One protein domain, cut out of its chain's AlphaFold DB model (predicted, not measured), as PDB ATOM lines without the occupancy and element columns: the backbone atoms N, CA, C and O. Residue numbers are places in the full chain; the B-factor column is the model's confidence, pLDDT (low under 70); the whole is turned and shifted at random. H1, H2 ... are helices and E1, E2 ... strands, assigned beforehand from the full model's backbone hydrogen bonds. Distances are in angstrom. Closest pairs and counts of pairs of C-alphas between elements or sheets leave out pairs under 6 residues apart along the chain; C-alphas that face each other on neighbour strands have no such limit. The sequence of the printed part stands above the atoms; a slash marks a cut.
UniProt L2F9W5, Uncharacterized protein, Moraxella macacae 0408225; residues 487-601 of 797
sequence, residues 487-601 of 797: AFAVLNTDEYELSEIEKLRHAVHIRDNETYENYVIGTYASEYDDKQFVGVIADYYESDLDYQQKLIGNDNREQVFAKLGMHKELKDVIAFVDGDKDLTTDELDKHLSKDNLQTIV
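What this domain is: This is residues 487 to 601 of the 797 residues of an uncharacterized protein of Moraxella macacae 0408225 (UniProt L2F9W5). A long, twisted four-stranded sheet has short helices H2, H4 and H5 over one face, H3 grazing it by E4, and small H1 over the opposite face. The printed part has 115 residues, with four named strands followed by five named helices. The sheet's order is E1 E2 E3 E4, all antiparallel; the class is mixed, helices and strands. The whole is compact, radius of gyration of the C-alphas 13.6 A, spanning 42 by 32 by 21 A.

Where its parts are: E1, residues 487 to 490, begins at C-alpha 487 (-51.326, 9.697, -45.661). E2, residues 502 to 512, measures 26.5 A from first to last C-alpha and bends by 77 degrees at residue 505. E3, residues 518 to 528, measures 29.8 A and bends by 55 degrees at residue 522. E4, residues 531 to 541, measures 30.9 A. H1 is residues 544 to 549, H2 557 to 563, H3 571 to 577, H4 585 to 591 and H5 594 to 600, ending at C-alpha 600 (-44.017, 1.384, -53.064).

How they stand to each other: The strands form a meander, each the antiparallel neighbour of the one before, with N 489 and O 509 at 2.9 A, N 508 and O 521 at 2.8 A, and N 522 and O 537 at 3.0 A, within hydrogen-bond range. H1's height over the sheet is 8.7 A. On the opposite face H2 is over E4, closest C-alphas Ala 538 and Arg 557, 4.7 A. H4 and H5 share H2's face, over E3 and E2. H3 only grazes the sheet with residues 573 to 577. In each helix every O i to N i+4 pair is within hydrogen-bond range.

The domain as a whole: The farthest C-alphas, Glu 514 and Asp 530, are 44.4 A apart. The printed part has no cut; E1 to E2 is a long link. pLDDT is under 70 at 13 residues, among them 551 to 555.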
ATOM      1  N   ALA A 487     -50.783   8.542 -44.949       86.38
ATOM      2  CA  ALA A 487     -51.326   9.697 -45.661       86.38
ATOM      3  C   ALA A 487     -50.213  10.427 -46.428       86.38
ATOM      4  O   ALA A 487     -49.123  10.598 -45.898       86.38
ATOM      5  N   PHE A 488     -50.497  10.875 -47.658       91.88
ATOM      6  CA  PHE A 488     -49.498  11.465 -48.559       91.88
ATOM      7  C   PHE A 488     -49.922  12.848 -49.063       91.88
ATOM      8  O   PHE A 488     -50.982  12.992 -49.693       91.88
ATOM      9  N   ALA A 489     -49.058  13.843 -48.895       89.62
ATOM     10  CA  ALA A 489     -49.257  15.207 -49.374       89.62
ATOM     11  C   ALA A 489     -48.035  15.690 -50.164       89.62
ATOM     12  O   ALA A 489     -46.905  15.510 -49.731       89.62
ATOM     13  N   VAL A 490     -48.254  16.309 -51.328       90.50
ATOM     14  CA  VAL A 490     -47.177  17.034 -52.021       90.50
ATOM     15  C   VAL A 490     -46.946  18.331 -51.257       90.50
ATOM     16  O   VAL A 490     -47.912  19.032 -50.953       90.50
ATOM     17  N   LEU A 491     -45.693  18.631 -50.932       85.50
ATOM     18  CA  LEU A 491     -45.338  19.836 -50.195       85.50
ATOM     19  C   LEU A 491     -45.178  21.038 -51.117       85.50
ATOM     20  O   LEU A 491     -44.699  20.919 -52.245       85.50
ATOM     21  N   ASN A 492     -45.544  22.206 -50.591       81.38
ATOM     22  CA  ASN A 492     -45.135  23.469 -51.177       81.38
ATOM     23  C   ASN A 492     -43.655  23.697 -50.844       81.38
ATOM     24  O   ASN A 492     -43.303  23.933 -49.689       81.38
ATOM     25  N   THR A 493     -42.784  23.581 -51.842       77.75
ATOM     26  CA  THR A 493     -41.329  23.665 -51.651       77.75
ATOM     27  C   THR A 493     -40.855  25.063 -51.273       77.75
ATOM     28  O   THR A 493     -39.806  25.191 -50.651       77.75
ATOM     29  N   ASP A 494     -41.642  26.096 -51.582       73.94
ATOM     30  CA  ASP A 494     -41.335  27.486 -51.224       73.94
ATOM     31  C   ASP A 494     -41.480  27.754 -49.714       73.94
ATOM     32  O   ASP A 494     -40.934  28.726 -49.199       73.94
ATOM     33  N   GLU A 495     -42.209  26.896 -48.993       66.75
ATOM     34  CA  GLU A 495     -42.463  27.014 -47.548       66.75
ATOM     35  C   GLU A 495     -41.520  26.140 -46.704       66.75
ATOM     36  O   GLU A 495     -41.659  26.056 -45.483       66.75
ATOM     37  N   TYR A 496     -40.568  25.457 -47.347       67.44
ATOM     38  CA  TYR A 496     -39.684  24.490 -46.707       67.44
ATOM     39  C   TYR A 496     -38.227  24.842 -47.016       67.44
ATOM     40  O   TYR A 496     -37.647  24.400 -48.009       67.44
ATOM     41  N   GLU A 497     -37.641  25.662 -46.146       66.56
ATOM     42  CA  GLU A 497     -36.228  26.035 -46.205       66.56
ATOM     43  C   GLU A 497     -35.356  24.904 -45.638       66.56
ATOM     44  O   GLU A 497     -35.535  24.503 -44.488       66.56
ATOM     45  N   LEU A 498     -34.421  24.388 -46.446       71.62
ATOM     46  CA  LEU A 498     -33.400  23.430 -45.997       71.62
ATOM     47  C   LEU A 498     -32.163  24.161 -45.479       71.62
ATOM     48  O   LEU A 498     -31.741  23.971 -44.342       71.62
ATOM     49  N   SER A 499     -31.594  25.025 -46.319       73.88
ATOM     50  CA  SER A 499     -30.483  25.907 -45.972       73.88
ATOM     51  C   SER A 499     -30.446  27.107 -46.924       73.88
ATOM     52  O   SER A 499     -31.247  27.204 -47.854       73.88
ATOM     53  N   GLU A 500     -29.510  28.041 -46.724       70.94
ATOM     54  CA  GLU A 500     -29.350  29.197 -47.625       70.94
ATOM     55  C   GLU A 500     -28.992  28.792 -49.067       70.94
ATOM     56  O   GLU A 500     -29.279  29.536 -50.008       70.94
ATOM     57  N   ILE A 501     -28.372  27.621 -49.240       75.88
ATOM     58  CA  ILE A 501     -27.860  27.137 -50.527       75.88
ATOM     59  C   ILE A 501     -28.617  25.920 -51.065       75.88
ATOM     60  O   ILE A 501     -28.512  25.640 -52.256       75.88
ATOM     61  N   GLU A 502     -29.402  25.223 -50.237       81.88
ATOM     62  CA  GLU A 502     -30.208  24.067 -50.640       81.88
ATOM     63  C   GLU A 502     -31.694  24.412 -50.647       81.88
ATOM     64  O   GLU A 502     -32.260  24.864 -49.652       81.88
ATOM     65  N   LYS A 503     -32.349  24.164 -51.781       85.38
ATOM     66  CA  LYS A 503     -33.779  24.423 -51.969       85.38
ATOM     67  C   LYS A 503     -34.484  23.165 -52.427       85.38
ATOM     68  O   LYS A 503     -34.061  22.543 -53.402       85.38
ATOM     69  N   LEU A 504     -35.579  22.812 -51.760       86.50
ATOM     70  CA  LEU A 504     -36.421  21.715 -52.221       86.50
ATOM     71  C   LEU A 504     -36.965  22.006 -53.619       86.50
ATOM     72  O   LEU A 504     -37.357  23.126 -53.939       86.50
ATOM     73  N   ARG A 505     -36.989  20.967 -54.450       87.12
ATOM     74  CA  ARG A 505     -37.553  21.006 -55.802       87.12
ATOM     75  C   ARG A 505     -38.853  20.229 -55.894       87.12
ATOM     76  O   ARG A 505     -39.821  20.701 -56.483       87.12
ATOM     77  N   HIS A 506     -38.867  19.043 -55.305       88.56
ATOM     78  CA  HIS A 506     -40.033  18.182 -55.223       88.56
ATOM     79  C   HIS A 506     -40.005  17.465 -53.883       88.56
ATOM     80  O   HIS A 506     -38.988  16.872 -53.552       88.56
ATOM     81  N   ALA A 507     -41.089  17.494 -53.114       90.94
ATOM     82  CA  ALA A 507     -41.147  16.760 -51.858       90.94
ATOM     83  C   ALA A 507     -42.553  16.249 -51.558       90.94
ATOM     84  O   ALA A 507     -43.561  16.896 -51.858       90.94
ATOM     85  N   VAL A 508     -42.598  15.083 -50.927       93.62
ATOM     86  CA  VAL A 508     -43.808  14.419 -50.468       93.62
ATOM     87  C   VAL A 508     -43.696  14.224 -48.967       93.62
ATOM     88  O   VAL A 508     -42.750  13.619 -48.466       93.62
ATOM     89  N   HIS A 509     -44.689  14.734 -48.254       93.25
ATOM     90  CA  HIS A 509     -44.919  14.427 -46.856       93.25
ATOM     91  C   HIS A 509     -45.720  13.137 -46.737       93.25
ATOM     92  O   HIS A 509     -46.760  12.980 -47.384       93.25
ATOM     93  N   ILE A 510     -45.221  12.225 -45.911       94.12
ATOM     94  CA  ILE A 510     -45.876  10.972 -45.555       94.12
ATOM     95  C   ILE A 510     -46.118  10.994 -44.048       94.12
ATOM     96  O   ILE A 510     -45.179  11.190 -43.282       94.12
ATOM     97  N   ARG A 511     -47.360  10.775 -43.620       89.25
ATOM     98  CA  ARG A 511     -47.728  10.625 -42.206       89.25
ATOM     99  C   ARG A 511     -48.177   9.196 -41.947       89.25
ATOM    100  O   ARG A 511     -49.110   8.740 -42.611       89.25
ATOM    101  N   ASP A 512     -47.548   8.510 -40.997       86.31
ATOM    102  CA  ASP A 512     -48.044   7.231 -40.479       86.31
ATOM    103  C   ASP A 512     -49.123   7.520 -39.424       86.31
ATOM    104  O   ASP A 512     -48.865   8.070 -38.356       86.31
ATOM    105  N   ASN A 513     -50.371   7.191 -39.746       77.50
ATOM    106  CA  ASN A 513     -51.529   7.420 -38.889       77.50
ATOM    107  C   ASN A 513     -51.604   6.439 -37.707       77.50
ATOM    108  O   ASN A 513     -52.413   6.668 -36.810       77.50
ATOM    109  N   GLU A 514     -50.817   5.356 -37.706       78.31
ATOM    110  CA  GLU A 514     -50.753   4.413 -36.584       78.31
ATOM    111  C   GLU A 514     -49.703   4.811 -35.541       78.31
ATOM    112  O   GLU A 514     -49.934   4.610 -34.350       78.31
ATOM    113  N   THR A 515     -48.561   5.353 -35.973       78.38
ATOM    114  CA  THR A 515     -47.434   5.712 -35.087       78.38
ATOM    115  C   THR A 515     -47.274   7.217 -34.875       78.38
ATOM    116  O   THR A 515     -46.518   7.618 -33.997       78.38
ATOM    117  N   TYR A 516     -48.000   8.043 -35.638       79.31
ATOM    118  CA  TYR A 516     -47.906   9.511 -35.666       79.31
ATOM    119  C   TYR A 516     -46.553  10.058 -36.143       79.31
ATOM    120  O   TYR A 516     -46.245  11.233 -35.942       79.31
ATOM    121  N   GLU A 517     -45.759   9.219 -36.803       85.81
ATOM    122  CA  GLU A 517     -44.473   9.589 -37.384       85.81
ATOM    123  C   GLU A 517     -44.667  10.290 -38.728       85.81
ATOM    124  O   GLU A 517     -45.621  10.031 -39.472       85.81
ATOM    125  N   ASN A 518     -43.739  11.183 -39.054       89.75
ATOM    126  CA  ASN A 518     -43.803  11.989 -40.261       89.75
ATOM    127  C   ASN A 518     -42.494  11.877 -41.045       89.75
ATOM    128  O   ASN A 518     -41.407  11.853 -40.475       89.75
ATOM    129  N   TYR A 519     -42.607  11.837 -42.368       92.44
ATOM    130  CA  TYR A 519     -41.482  11.701 -43.285       92.44
ATOM    131  C   TYR A 519     -41.578  12.745 -44.384       92.44
ATOM    132  O   TYR A 519     -42.671  13.008 -44.891       92.44
ATOM    133  N   VAL A 520     -40.445  13.309 -44.787       91.62
ATOM    134  CA  VAL A 520     -40.367  14.214 -45.939       91.62
ATOM    135  C   VAL A 520     -39.364  13.650 -46.917       91.62
ATOM    136  O   VAL A 520     -38.174  13.640 -46.638       91.62
ATOM    137  N   ILE A 521     -39.858  13.173 -48.056       93.38
ATOM    138  CA  ILE A 521     -39.040  12.505 -49.067       93.38
ATOM    139  C   ILE A 521     -39.109  13.298 -50.359       93.38
ATOM    140  O   ILE A 521     -40.198  13.632 -50.827       93.38
ATOM    141  N   GLY A 522     -37.957  13.606 -50.943       93.12
ATOM    142  CA  GLY A 522     -37.920  14.493 -52.091       93.12
ATOM    143  C   GLY A 522     -36.542  14.720 -52.686       93.12
ATOM    144  O   GLY A 522     -35.569  14.053 -52.345       93.12
ATOM    145  N   THR A 523     -36.479  15.693 -53.583       92.19
ATOM    146  CA  THR A 523     -35.258  16.189 -54.204       92.19
ATOM    147  C   THR A 523     -35.028  17.640 -53.818       92.19
ATOM    148  O   THR A 523     -35.968  18.430 -53.667       92.19
ATOM    149  N   TYR A 524     -33.761  18.013 -53.698       90.19
ATOM    150  CA  TYR A 524     -33.342  19.397 -53.523       90.19
ATOM    151  C   TYR A 524     -32.305  19.765 -54.576       90.19
ATOM    152  O   TYR A 524     -31.620  18.897 -55.114       90.19
ATOM    153  N   ALA A 525     -32.204  21.050 -54.893       88.62
ATOM    154  CA  ALA A 525     -31.083  21.595 -55.637       88.62
ATOM    155  C   ALA A 525     -30.181  22.391 -54.704       88.62
ATOM    156  O   ALA A 525     -30.666  23.131 -53.851       88.62
ATOM    157  N   SER A 526     -28.879  22.247 -54.913       85.31
ATOM    158  CA  SER A 526     -27.843  23.044 -54.274       85.31
ATOM    159  C   SER A 526     -27.014  23.752 -55.335       85.31
ATOM    160  O   SER A 526     -26.774  23.196 -56.411       85.31
ATOM    161  N   GLU A 527     -26.579  24.972 -55.046       81.19
ATOM    162  CA  GLU A 527     -25.681  25.732 -55.911       81.19
ATOM    163  C   GLU A 527     -24.352  25.969 -55.193       81.19
ATOM    164  O   GLU A 527     -24.298  26.597 -54.135       81.19
ATOM    165  N   TYR A 528     -23.267  25.453 -55.772       78.06
ATOM    166  CA  TYR A 528     -21.919  25.615 -55.239       78.06
ATOM    167  C   TYR A 528     -20.940  25.885 -56.381       78.06
ATOM    168  O   TYR A 528     -20.840  25.080 -57.307       78.06
ATOM    169  N   ASP A 529     -20.203  26.998 -56.313       78.50
ATOM    170  CA  ASP A 529     -19.193  27.385 -57.318       78.50
ATOM    171  C   ASP A 529     -19.759  27.425 -58.760       78.50
ATOM    172  O   ASP A 529     -19.221  26.800 -59.675       78.50
ATOM    173  N   ASP A 530     -20.909  28.097 -58.940       77.06
ATOM    174  CA  ASP A 530     -21.677  28.210 -60.198       77.06
ATOM    175  C   ASP A 530     -22.090  26.858 -60.831       77.06
ATOM    176  O   ASP A 530     -22.434  26.775 -62.015       77.06
ATOM    177  N   LYS A 531     -22.066  25.771 -60.047       76.19
ATOM    178  CA  LYS A 531     -22.540  24.439 -60.443       76.19
ATOM    179  C   LYS A 531     -23.782  24.066 -59.649       76.19
ATOM    180  O   LYS A 531     -23.797  24.138 -58.422       76.19
ATOM    181  N   GLN A 532     -24.809  23.624 -60.369       80.38
ATOM    182  CA  GLN A 532     -26.024  23.077 -59.777       80.38
ATOM    183  C   GLN A 532     -25.874  21.575 -59.546       80.38
ATOM    184  O   GLN A 532     -25.516  20.830 -60.458       80.38
ATOM    185  N   PHE A 533     -26.201  21.145 -58.334       85.12
ATOM    186  CA  PHE A 533     -26.286  19.746 -57.936       85.12
ATOM    187  C   PHE A 533     -27.717  19.437 -57.513       85.12
ATOM    188  O   PHE A 533     -28.386  20.285 -56.927       85.12
ATOM    189  N   VAL A 534     -28.185  18.224 -57.805       88.44
ATOM    190  CA  VAL A 534     -29.480  17.731 -57.328       88.44
ATOM    191  C   VAL A 534     -29.222  16.584 -56.368       88.44
ATOM    192  O   VAL A 534     -28.524  15.636 -56.720       88.44
ATOM    193  N   GLY A 535     -29.770  16.692 -55.164       88.50
ATOM    194  CA  GLY A 535     -29.686  15.677 -54.125       88.50
ATOM    195  C   GLY A 535     -31.050  15.086 -53.787       88.50
ATOM    196  O   GLY A 535     -32.091  15.540 -54.272       88.50
ATOM    197  N   VAL A 536     -31.025  14.065 -52.936       90.75
ATOM    198  CA  VAL A 536     -32.206  13.406 -52.370       90.75
ATOM    199  C   VAL A 536     -32.265  13.732 -50.890       90.75
ATOM    200  O   VAL A 536     -31.243  13.676 -50.217       90.75
ATOM    201  N   ILE A 537     -33.461  14.026 -50.395       88.69
ATOM    202  CA  ILE A 537     -33.730  14.183 -48.971       88.69
ATOM    203  C   ILE A 537     -34.739  13.137 -48.504       88.69
ATOM    204  O   ILE A 537     -35.675  12.782 -49.229       88.69
ATOM    205  N   ALA A 538     -34.543  12.654 -47.283       90.69
ATOM    206  CA  ALA A 538     -35.499  11.822 -46.577       90.69
ATOM    207  C   ALA A 538     -35.413  12.114 -45.073       90.69
ATOM    208  O   ALA A 538     -34.726  11.422 -44.321       90.69
ATOM    209  N   ASP A 539     -36.134  13.154 -44.653       88.81
ATOM    210  CA  ASP A 539     -36.238  13.530 -43.247       88.81
ATOM    211  C   ASP A 539     -37.230  12.625 -42.523       88.81
ATOM    212  O   ASP A 539     -38.262  12.216 -43.072       88.81
ATOM    213  N   TYR A 540     -36.936  12.385 -41.252       88.50
ATOM    214  CA  TYR A 540     -37.784  11.674 -40.313       88.50
ATOM    215  C   TYR A 540     -38.091  12.551 -39.106       88.50
ATOM    216  O   TYR A 540     -37.202  13.204 -38.569       88.50
ATOM    217  N   TYR A 541     -39.339  12.489 -38.661       83.62
ATOM    218  CA  TYR A 541     -39.846  13.167 -37.481       83.62
ATOM    219  C   TYR A 541     -40.623  12.157 -36.632       83.62
ATOM    220  O   TYR A 541     -41.528  11.478 -37.130       83.62
ATOM    221  N   GLU A 542     -40.275  12.067 -35.349       77.06
ATOM    222  CA  GLU A 542     -40.816  11.073 -34.406       77.06
ATOM    223  C   GLU A 542     -42.291  11.304 -34.063       77.06
ATOM    224  O   GLU A 542     -42.969  10.398 -33.575       77.06
ATOM    225  N   SER A 543     -42.786  12.513 -34.322       72.25
ATOM    226  CA  SER A 543     -44.155  12.920 -34.045       72.25
ATOM    227  C   SER A 543     -44.643  14.006 -35.011       72.25
ATOM    228  O   SER A 543     -43.859  14.691 -35.675       72.25
ATOM    229  N   ASP A 544     -45.962  14.227 -35.046       68.44
ATOM    230  CA  ASP A 544     -46.561  15.395 -35.712       68.44
ATOM    231  C   ASP A 544     -45.963  16.709 -35.187       68.44
ATOM    232  O   ASP A 544     -45.824  17.678 -35.934       68.44
ATOM    233  N   LEU A 545     -45.598  16.747 -33.905       59.81
ATOM    234  CA  LEU A 545     -45.051  17.926 -33.256       59.81
ATOM    235  C   LEU A 545     -43.662  18.289 -33.798       59.81
ATOM    236  O   LEU A 545     -43.417  19.460 -34.101       59.81
ATOM    237  N   ASP A 546     -42.777  17.305 -33.941       65.25
ATOM    238  CA  ASP A 546     -41.411  17.522 -34.434       65.25
ATOM    239  C   ASP A 546     -41.430  18.010 -35.881       65.25
ATOM    240  O   ASP A 546     -40.736  18.967 -36.235       65.25
ATOM    241  N   TYR A 547     -42.321  17.434 -36.693       77.62
ATOM    242  CA  TYR A 547     -42.540  17.851 -38.076       77.62
ATOM    243  C   TYR A 547     -43.024  19.303 -38.188       77.62
ATOM    244  O   TYR A 547     -42.516  20.064 -39.016       77.62
ATOM    245  N   GLN A 548     -43.983  19.714 -37.349       69.81
ATOM    246  CA  GLN A 548     -44.504  21.088 -37.354       69.81
ATOM    247  C   GLN A 548     -43.461  22.111 -36.900       69.81
ATOM    248  O   GLN A 548     -43.435  23.232 -37.405       69.81
ATOM    249  N   GLN A 549     -42.597  21.738 -35.957       62.28
ATOM    250  CA  GLN A 549     -41.543  22.627 -35.472       62.28
ATOM    251  C   GLN A 549     -40.265  22.572 -36.313       62.28
ATOM    252  O   GLN A 549     -39.347  23.346 -36.041       62.28
ATOM    253  N   LYS A 550     -40.189  21.669 -37.303       70.31
ATOM    254  CA  LYS A 550     -38.960  21.368 -38.056       70.31
ATOM    255  C   LYS A 550     -37.779  21.056 -37.125       70.31
ATOM    256  O   LYS A 550     -36.630  21.352 -37.445       70.31
ATOM    257  N   LEU A 551     -38.059  20.514 -35.937       46.97
ATOM    258  CA  LEU A 551     -37.025  20.176 -34.969       46.97
ATOM    259  C   LEU A 551     -36.426  18.838 -35.385       46.97
ATOM    260  O   LEU A 551     -37.107  17.822 -35.348       46.97
ATOM    261  N   ILE A 552     -35.144  18.868 -35.755       55.31
ATOM    262  CA  ILE A 552     -34.320  17.683 -36.025       55.31
ATOM    263  C   ILE A 552     -34.803  16.895 -37.259       55.31
ATOM    264  O   ILE A 552     -35.246  15.757 -37.166       55.31
ATOM    265  N   GLY A 553     -34.657  17.488 -38.446       52.50
ATOM    266  CA  GLY A 553     -34.519  16.703 -39.674       52.50
ATOM    267  C   GLY A 553     -33.098  16.145 -39.737       52.50
ATOM    268  O   GLY A 553     -32.158  16.884 -40.019       52.50
ATOM    269  N   ASN A 554     -32.923  14.866 -39.407       61.09
ATOM    270  CA  ASN A 554     -31.674  14.158 -39.682       61.09
ATOM    271  C   ASN A 554     -31.843  13.449 -41.029       61.09
ATOM    272  O   ASN A 554     -32.765  12.639 -41.154       61.09
ATOM    273  N   ASP A 555     -30.980  13.742 -42.011       67.62
ATOM    274  CA  ASP A 555     -30.947  13.013 -43.287       67.62
ATOM    275  C   ASP A 555     -30.581  11.547 -43.023       67.62
ATOM    276  O   ASP A 555     -29.416  11.152 -42.981       67.62
ATOM    277  N   ASN A 556     -31.621  10.747 -42.805       73.12
ATOM    278  CA  ASN A 556     -31.577   9.333 -42.468       73.12
ATOM    279  C   ASN A 556     -32.129   8.525 -43.646       73.12
ATOM    280  O   ASN A 556     -32.942   7.614 -43.473       73.12
ATOM    281  N   ARG A 557     -31.752   8.906 -44.873       85.19
ATOM    282  CA  ARG A 557     -32.356   8.395 -46.112       85.19
ATOM    283  C   ARG A 557     -32.465   6.877 -46.186       85.19
ATOM    284  O   ARG A 557     -33.531   6.350 -46.499       85.19
ATOM    285  N   GLU A 558     -31.397   6.162 -45.849       83.62
ATOM    286  CA  GLU A 558     -31.368   4.702 -45.919       83.62
ATOM    287  C   GLU A 558     -32.277   4.085 -44.856       83.62
ATOM    288  O   GLU A 558     -33.038   3.160 -45.153       83.62
ATOM    289  N   GLN A 559     -32.275   4.645 -43.644       88.69
ATOM    290  CA  GLN A 559     -33.126   4.205 -42.544       88.69
ATOM    291  C   GLN A 559     -34.600   4.492 -42.840       88.69
ATOM    292  O   GLN A 559     -35.441   3.625 -42.624       88.69
ATOM    293  N   VAL A 560     -34.933   5.654 -43.406       92.12
ATOM    294  CA  VAL A 560     -36.300   6.005 -43.815       92.12
ATOM    295  C   VAL A 560     -36.788   5.072 -44.922       92.12
ATOM    296  O   VAL A 560     -37.886   4.516 -44.825       92.12
ATOM    297  N   PHE A 561     -35.972   4.821 -45.949       93.12
ATOM    298  CA  PHE A 561     -36.329   3.895 -47.028       93.12
ATOM    299  C   PHE A 561     -36.483   2.458 -46.527       93.12
ATOM    300  O   PHE A 561     -37.372   1.735 -46.989       93.12
ATOM    301  N   ALA A 562     -35.643   2.032 -45.582       91.94
ATOM    302  CA  ALA A 562     -35.774   0.737 -44.933       91.94
ATOM    303  C   ALA A 562     -37.038   0.670 -44.065       91.94
ATOM    304  O   ALA A 562     -37.811  -0.276 -44.210       91.94
ATOM    305  N   LYS A 563     -37.309   1.679 -43.232       92.75
ATOM    306  CA  LYS A 563     -38.476   1.724 -42.341       92.75
ATOM    307  C   LYS A 563     -39.797   1.689 -43.102       92.75
ATOM    308  O   LYS A 563     -40.690   0.938 -42.729       92.75
ATOM    309  N   LEU A 564     -39.885   2.413 -44.214       94.94
ATOM    310  CA  LEU A 564     -41.060   2.418 -45.093       94.94
ATOM    311  C   LEU A 564     -41.100   1.228 -46.072       94.94
ATOM    312  O   LEU A 564     -41.970   1.161 -46.941       94.94
ATOM    313  N   GLY A 565     -40.152   0.289 -45.973       93.94
ATOM    314  CA  GLY A 565     -40.125  -0.939 -46.772       93.94
ATOM    315  C   GLY A 565     -39.850  -0.735 -48.270       93.94
ATOM    316  O   GLY A 565     -40.103  -1.649 -49.061       93.94
ATOM    317  N   MET A 566     -39.313   0.427 -48.654       94.62
ATOM    318  CA  MET A 566     -39.106   0.869 -50.043       94.62
ATOM    319  C   MET A 566     -37.689   0.631 -50.578       94.62
ATOM    320  O   MET A 566     -37.415   0.867 -51.754       94.62
ATOM    321  N   HIS A 567     -36.761   0.184 -49.731       88.38
ATOM    322  CA  HIS A 567     -35.335   0.077 -50.065       88.38
ATOM    323  C   HIS A 567     -35.049  -0.716 -51.360       88.38
ATOM    324  O   HIS A 567     -34.096  -0.418 -52.076       88.38
ATOM    325  N   LYS A 568     -35.838  -1.748 -51.693       89.31
ATOM    326  CA  LYS A 568     -35.617  -2.533 -52.925       89.31
ATOM    327  C   LYS A 568     -36.123  -1.803 -54.166       89.31
ATOM    328  O   LYS A 568     -35.491  -1.861 -55.219       89.31
ATOM    329  N   GLU A 569     -37.267  -1.147 -54.037       94.50
ATOM    330  CA  GLU A 569     -37.941  -0.388 -55.085       94.50
ATOM    331  C   GLU A 569     -37.167   0.890 -55.443       94.50
ATOM    332  O   GLU A 569     -37.151   1.284 -56.607       94.50
ATOM    333  N   LEU A 570     -36.461   1.480 -54.473       93.94
ATOM    334  CA  LEU A 570     -35.627   2.676 -54.635       93.94
ATOM    335  C   LEU A 570     -34.133   2.381 -54.862       93.94
ATOM    336  O   LEU A 570     -33.315   3.288 -54.759       93.94
ATOM    337  N   LYS A 571     -33.752   1.150 -55.235       91.25
ATOM    338  CA  LYS A 571     -32.341   0.768 -55.474       91.25
ATOM    339  C   LYS A 571     -31.591   1.684 -56.454       91.25
ATOM    340  O   LYS A 571     -30.391   1.864 -56.318       91.25
ATOM    341  N   ASP A 572     -32.294   2.235 -57.443       93.19
ATOM    342  CA  ASP A 572     -31.709   3.128 -58.447       93.19
ATOM    343  C   ASP A 572     -31.455   4.527 -57.873       93.19
ATOM    344  O   ASP A 572     -30.457   5.148 -58.218       93.19
ATOM    345  N   VAL A 573     -32.327   4.991 -56.967       93.38
ATOM    346  CA  VAL A 573     -32.140   6.239 -56.213       93.38
ATOM    347  C   VAL A 573     -30.988   6.085 -55.222       93.38
ATOM    348  O   VAL A 573     -30.160   6.979 -55.124       93.38
ATOM    349  N   ILE A 574     -30.895   4.940 -54.540       90.25
ATOM    350  CA  ILE A 574     -29.777   4.625 -53.637       90.25
ATOM    351  C   ILE A 574     -28.454   4.623 -54.419       90.25
ATOM    352  O   ILE A 574     -27.553   5.376 -54.080       90.25
ATOM    353  N   ALA A 575     -28.383   3.895 -55.542       88.75
ATOM    354  CA  ALA A 575     -27.196   3.882 -56.400       88.75
ATOM    355  C   ALA A 575     -26.833   5.273 -56.957       88.75
ATOM    356  O   ALA A 575     -25.659   5.552 -57.182       88.75
ATOM    357  N   PHE A 576     -27.819   6.146 -57.183       92.31
ATOM    358  CA  PHE A 576     -27.562   7.542 -57.540       92.31
ATOM    359  C   PHE A 576     -26.908   8.323 -56.402       92.31
ATOM    360  O   PHE A 576     -25.909   9.001 -56.627       92.31
ATOM    361  N   VAL A 577     -27.432   8.197 -55.181       87.62
ATOM    362  CA  VAL A 577     -26.857   8.864 -54.006       87.62
ATOM    363  C   VAL A 577     -25.443   8.352 -53.702       87.62
ATOM    364  O   VAL A 577     -24.581   9.145 -53.330       87.62
ATOM    365  N   ASP A 578     -25.178   7.066 -53.940       85.75
ATOM    366  CA  ASP A 578     -23.854   6.453 -53.775       85.75
ATOM    367  C   ASP A 578     -22.860   6.824 -54.897       85.75
ATOM    368  O   ASP A 578     -21.663   6.557 -54.789       85.75
ATOM    369  N   GLY A 579     -23.332   7.459 -55.977       88.12
ATOM    370  CA  GLY A 579     -22.518   7.821 -57.142       88.12
ATOM    371  C   GLY A 579     -22.246   6.665 -58.114       88.12
ATOM    372  O   GLY A 579     -21.442   6.808 -59.035       88.12
ATOM    373  N   ASP A 580     -22.928   5.532 -57.943       90.75
ATOM    374  CA  ASP A 580     -22.814   4.337 -58.785       90.75
ATOM    375  C   ASP A 580     -23.692   4.402 -60.048       90.75
ATOM    376  O   ASP A 580     -23.536   3.595 -60.973       90.75
ATOM    377  N   LYS A 581     -24.646   5.340 -60.102       91.69
ATOM    378  CA  LYS A 581     -25.579   5.499 -61.221       91.69
ATOM    379  C   LYS A 581     -25.950   6.960 -61.449       91.69
ATOM    380  O   LYS A 581     -26.389   7.638 -60.536       91.69
ATOM    381  N   ASP A 582     -25.906   7.409 -62.696       91.56
ATOM    382  CA  ASP A 582     -26.451   8.718 -63.057       91.56
ATOM    383  C   ASP A 582     -27.963   8.621 -63.301       91.56
ATOM    384  O   ASP A 582     -28.429   7.774 -64.070       91.56
ATOM    385  N   LEU A 583     -28.725   9.513 -62.668       90.88
ATOM    386  CA  LEU A 583     -30.140   9.746 -62.943       90.88
ATOM    387  C   LEU A 583     -30.329  11.209 -63.332       90.88
ATOM    388  O   LEU A 583     -29.752  12.113 -62.725       90.88
ATOM    389  N   THR A 584     -31.157  11.452 -64.343       92.31
ATOM    390  CA  THR A 584     -31.607  12.810 -64.645       92.31
ATOM    391  C   THR A 584     -32.516  13.322 -63.533       92.31
ATOM    392  O   THR A 584     -33.167  12.562 -62.815       92.31
ATOM    393  N   THR A 585     -32.606  14.642 -63.418       89.75
ATOM    394  CA  THR A 585     -33.469  15.307 -62.444       89.75
ATOM    395  C   THR A 585     -34.934  14.857 -62.544       89.75
ATOM    396  O   THR A 585     -35.558  14.578 -61.525       89.75
ATOM    397  N   ASP A 586     -35.456  14.702 -63.763       90.88
ATOM    398  CA  ASP A 586     -36.830  14.242 -64.001       90.88
ATOM    399  C   ASP A 586     -37.029  12.767 -63.615       90.88
ATOM    400  O   ASP A 586     -38.097  12.382 -63.138       90.88
ATOM    401  N   GLU A 587     -36.011  11.920 -63.808       94.00
ATOM    402  CA  GLU A 587     -36.051  10.526 -63.353       94.00
ATOM    403  C   GLU A 587     -36.083  10.451 -61.826       94.00
ATOM    404  O   GLU A 587     -36.874   9.683 -61.273       94.00
ATOM    405  N   LEU A 588     -35.286  11.280 -61.147       93.06
ATOM    406  CA  LEU A 588     -35.248  11.352 -59.689       93.06
ATOM    407  C   LEU A 588     -36.585  11.845 -59.111       93.06
ATOM    408  O   LEU A 588     -37.161  11.187 -58.244       93.06
ATOM    409  N   ASP A 589     -37.132  12.937 -59.657       92.94
ATOM    410  CA  ASP A 589     -38.441  13.478 -59.267       92.94
ATOM    411  C   ASP A 589     -39.563  12.456 -59.520       92.94
ATOM    412  O   ASP A 589     -40.481  12.314 -58.716       92.94
ATOM    413  N   LYS A 590     -39.478  11.677 -60.608       94.62
ATOM    414  CA  LYS A 590     -40.434  10.601 -60.898       94.62
ATOM    415  C   LYS A 590     -40.347   9.465 -59.879       94.62
ATOM    416  O   LYS A 590     -41.392   8.987 -59.426       94.62
ATOM    417  N   HIS A 591     -39.140   9.034 -59.511       95.25
ATOM    418  CA  HIS A 591     -38.937   8.006 -58.486       95.25
ATOM    419  C   HIS A 591     -39.476   8.439 -57.115       95.25
ATOM    420  O   HIS A 591     -40.034   7.611 -56.397       95.25
ATOM    421  N   LEU A 592     -39.358   9.721 -56.772       95.31
ATOM    422  CA  LEU A 592     -39.801  10.271 -55.485       95.31
ATOM    423  C   LEU A 592     -41.163  10.980 -55.564       95.31
ATOM    424  O   LEU A 592     -41.562  11.673 -54.632       95.31
ATOM    425  N   SER A 593     -41.897  10.776 -56.660       95.38
ATOM    426  CA  SER A 593     -43.232  11.340 -56.844       95.38
ATOM    427  C   SER A 593     -44.245  10.734 -55.879       95.38
ATOM    428  O   SER A 593     -44.160   9.556 -55.526       95.38
ATOM    429  N   LYS A 594     -45.264  11.520 -55.504       94.88
ATOM    430  CA  LYS A 594     -46.361  11.053 -54.641       94.88
ATOM    431  C   LYS A 594     -46.977   9.749 -55.157       94.88
ATOM    432  O   LYS A 594     -47.139   8.823 -54.371       94.88
ATOM    433  N   ASP A 595     -47.272   9.668 -56.452       93.94
ATOM    434  CA  ASP A 595     -47.909   8.493 -57.059       93.94
ATOM    435  C   ASP A 595     -47.026   7.239 -56.950       93.94
ATOM    436  O   ASP A 595     -47.517   6.145 -56.654       93.94
ATOM    437  N   ASN A 596     -45.709   7.390 -57.146       96.19
ATOM    438  CA  ASN A 596     -44.781   6.275 -56.996       96.19
ATOM    439  C   ASN A 596     -44.640   5.870 -55.524       96.19
ATOM    440  O   ASN A 596     -44.830   4.699 -55.207       96.19
ATOM    441  N   LEU A 597     -44.389   6.828 -54.621       96.44
ATOM    442  CA  LEU A 597     -44.245   6.583 -53.180       96.44
ATOM    443  C   LEU A 597     -45.490   5.908 -52.589       96.44
ATOM    444  O   LEU A 597     -45.366   4.916 -51.878       96.44
ATOM    445  N   GLN A 598     -46.692   6.354 -52.966       94.31
ATOM    446  CA  GLN A 598     -47.954   5.713 -52.574       94.31
ATOM    447  C   GLN A 598     -48.047   4.236 -52.973       94.31
ATOM    448  O   GLN A 598     -48.737   3.469 -52.308       94.31
ATOM    449  N   THR A 599     -47.374   3.842 -54.053       95.00
ATOM    450  CA  THR A 599     -47.387   2.469 -54.563       95.00
ATOM    451  C   THR A 599     -46.332   1.589 -53.890       95.00
ATOM    452  O   THR A 599     -46.548   0.388 -53.738       95.00
ATOM    453  N   ILE A 600     -45.180   2.160 -53.522       95.56
ATOM    454  CA  ILE A 600     -44.017   1.384 -53.064       95.56
ATOM    455  C   ILE A 600     -43.840   1.347 -51.542       95.56
ATOM    456  O   ILE A 600     -43.153   0.441 -51.066       95.56
ATOM    457  N   VAL A 601     -44.438   2.278 -50.783       95.50
ATOM    458  CA  VAL A 601     -44.464   2.227 -49.307       95.50
ATOM    459  C   VAL A 601     -45.173   0.952 -48.851       95.50
ATOM    460  O   VAL A 601     -46.233   0.595 -49.367       95.50
TER     461      VAL A 601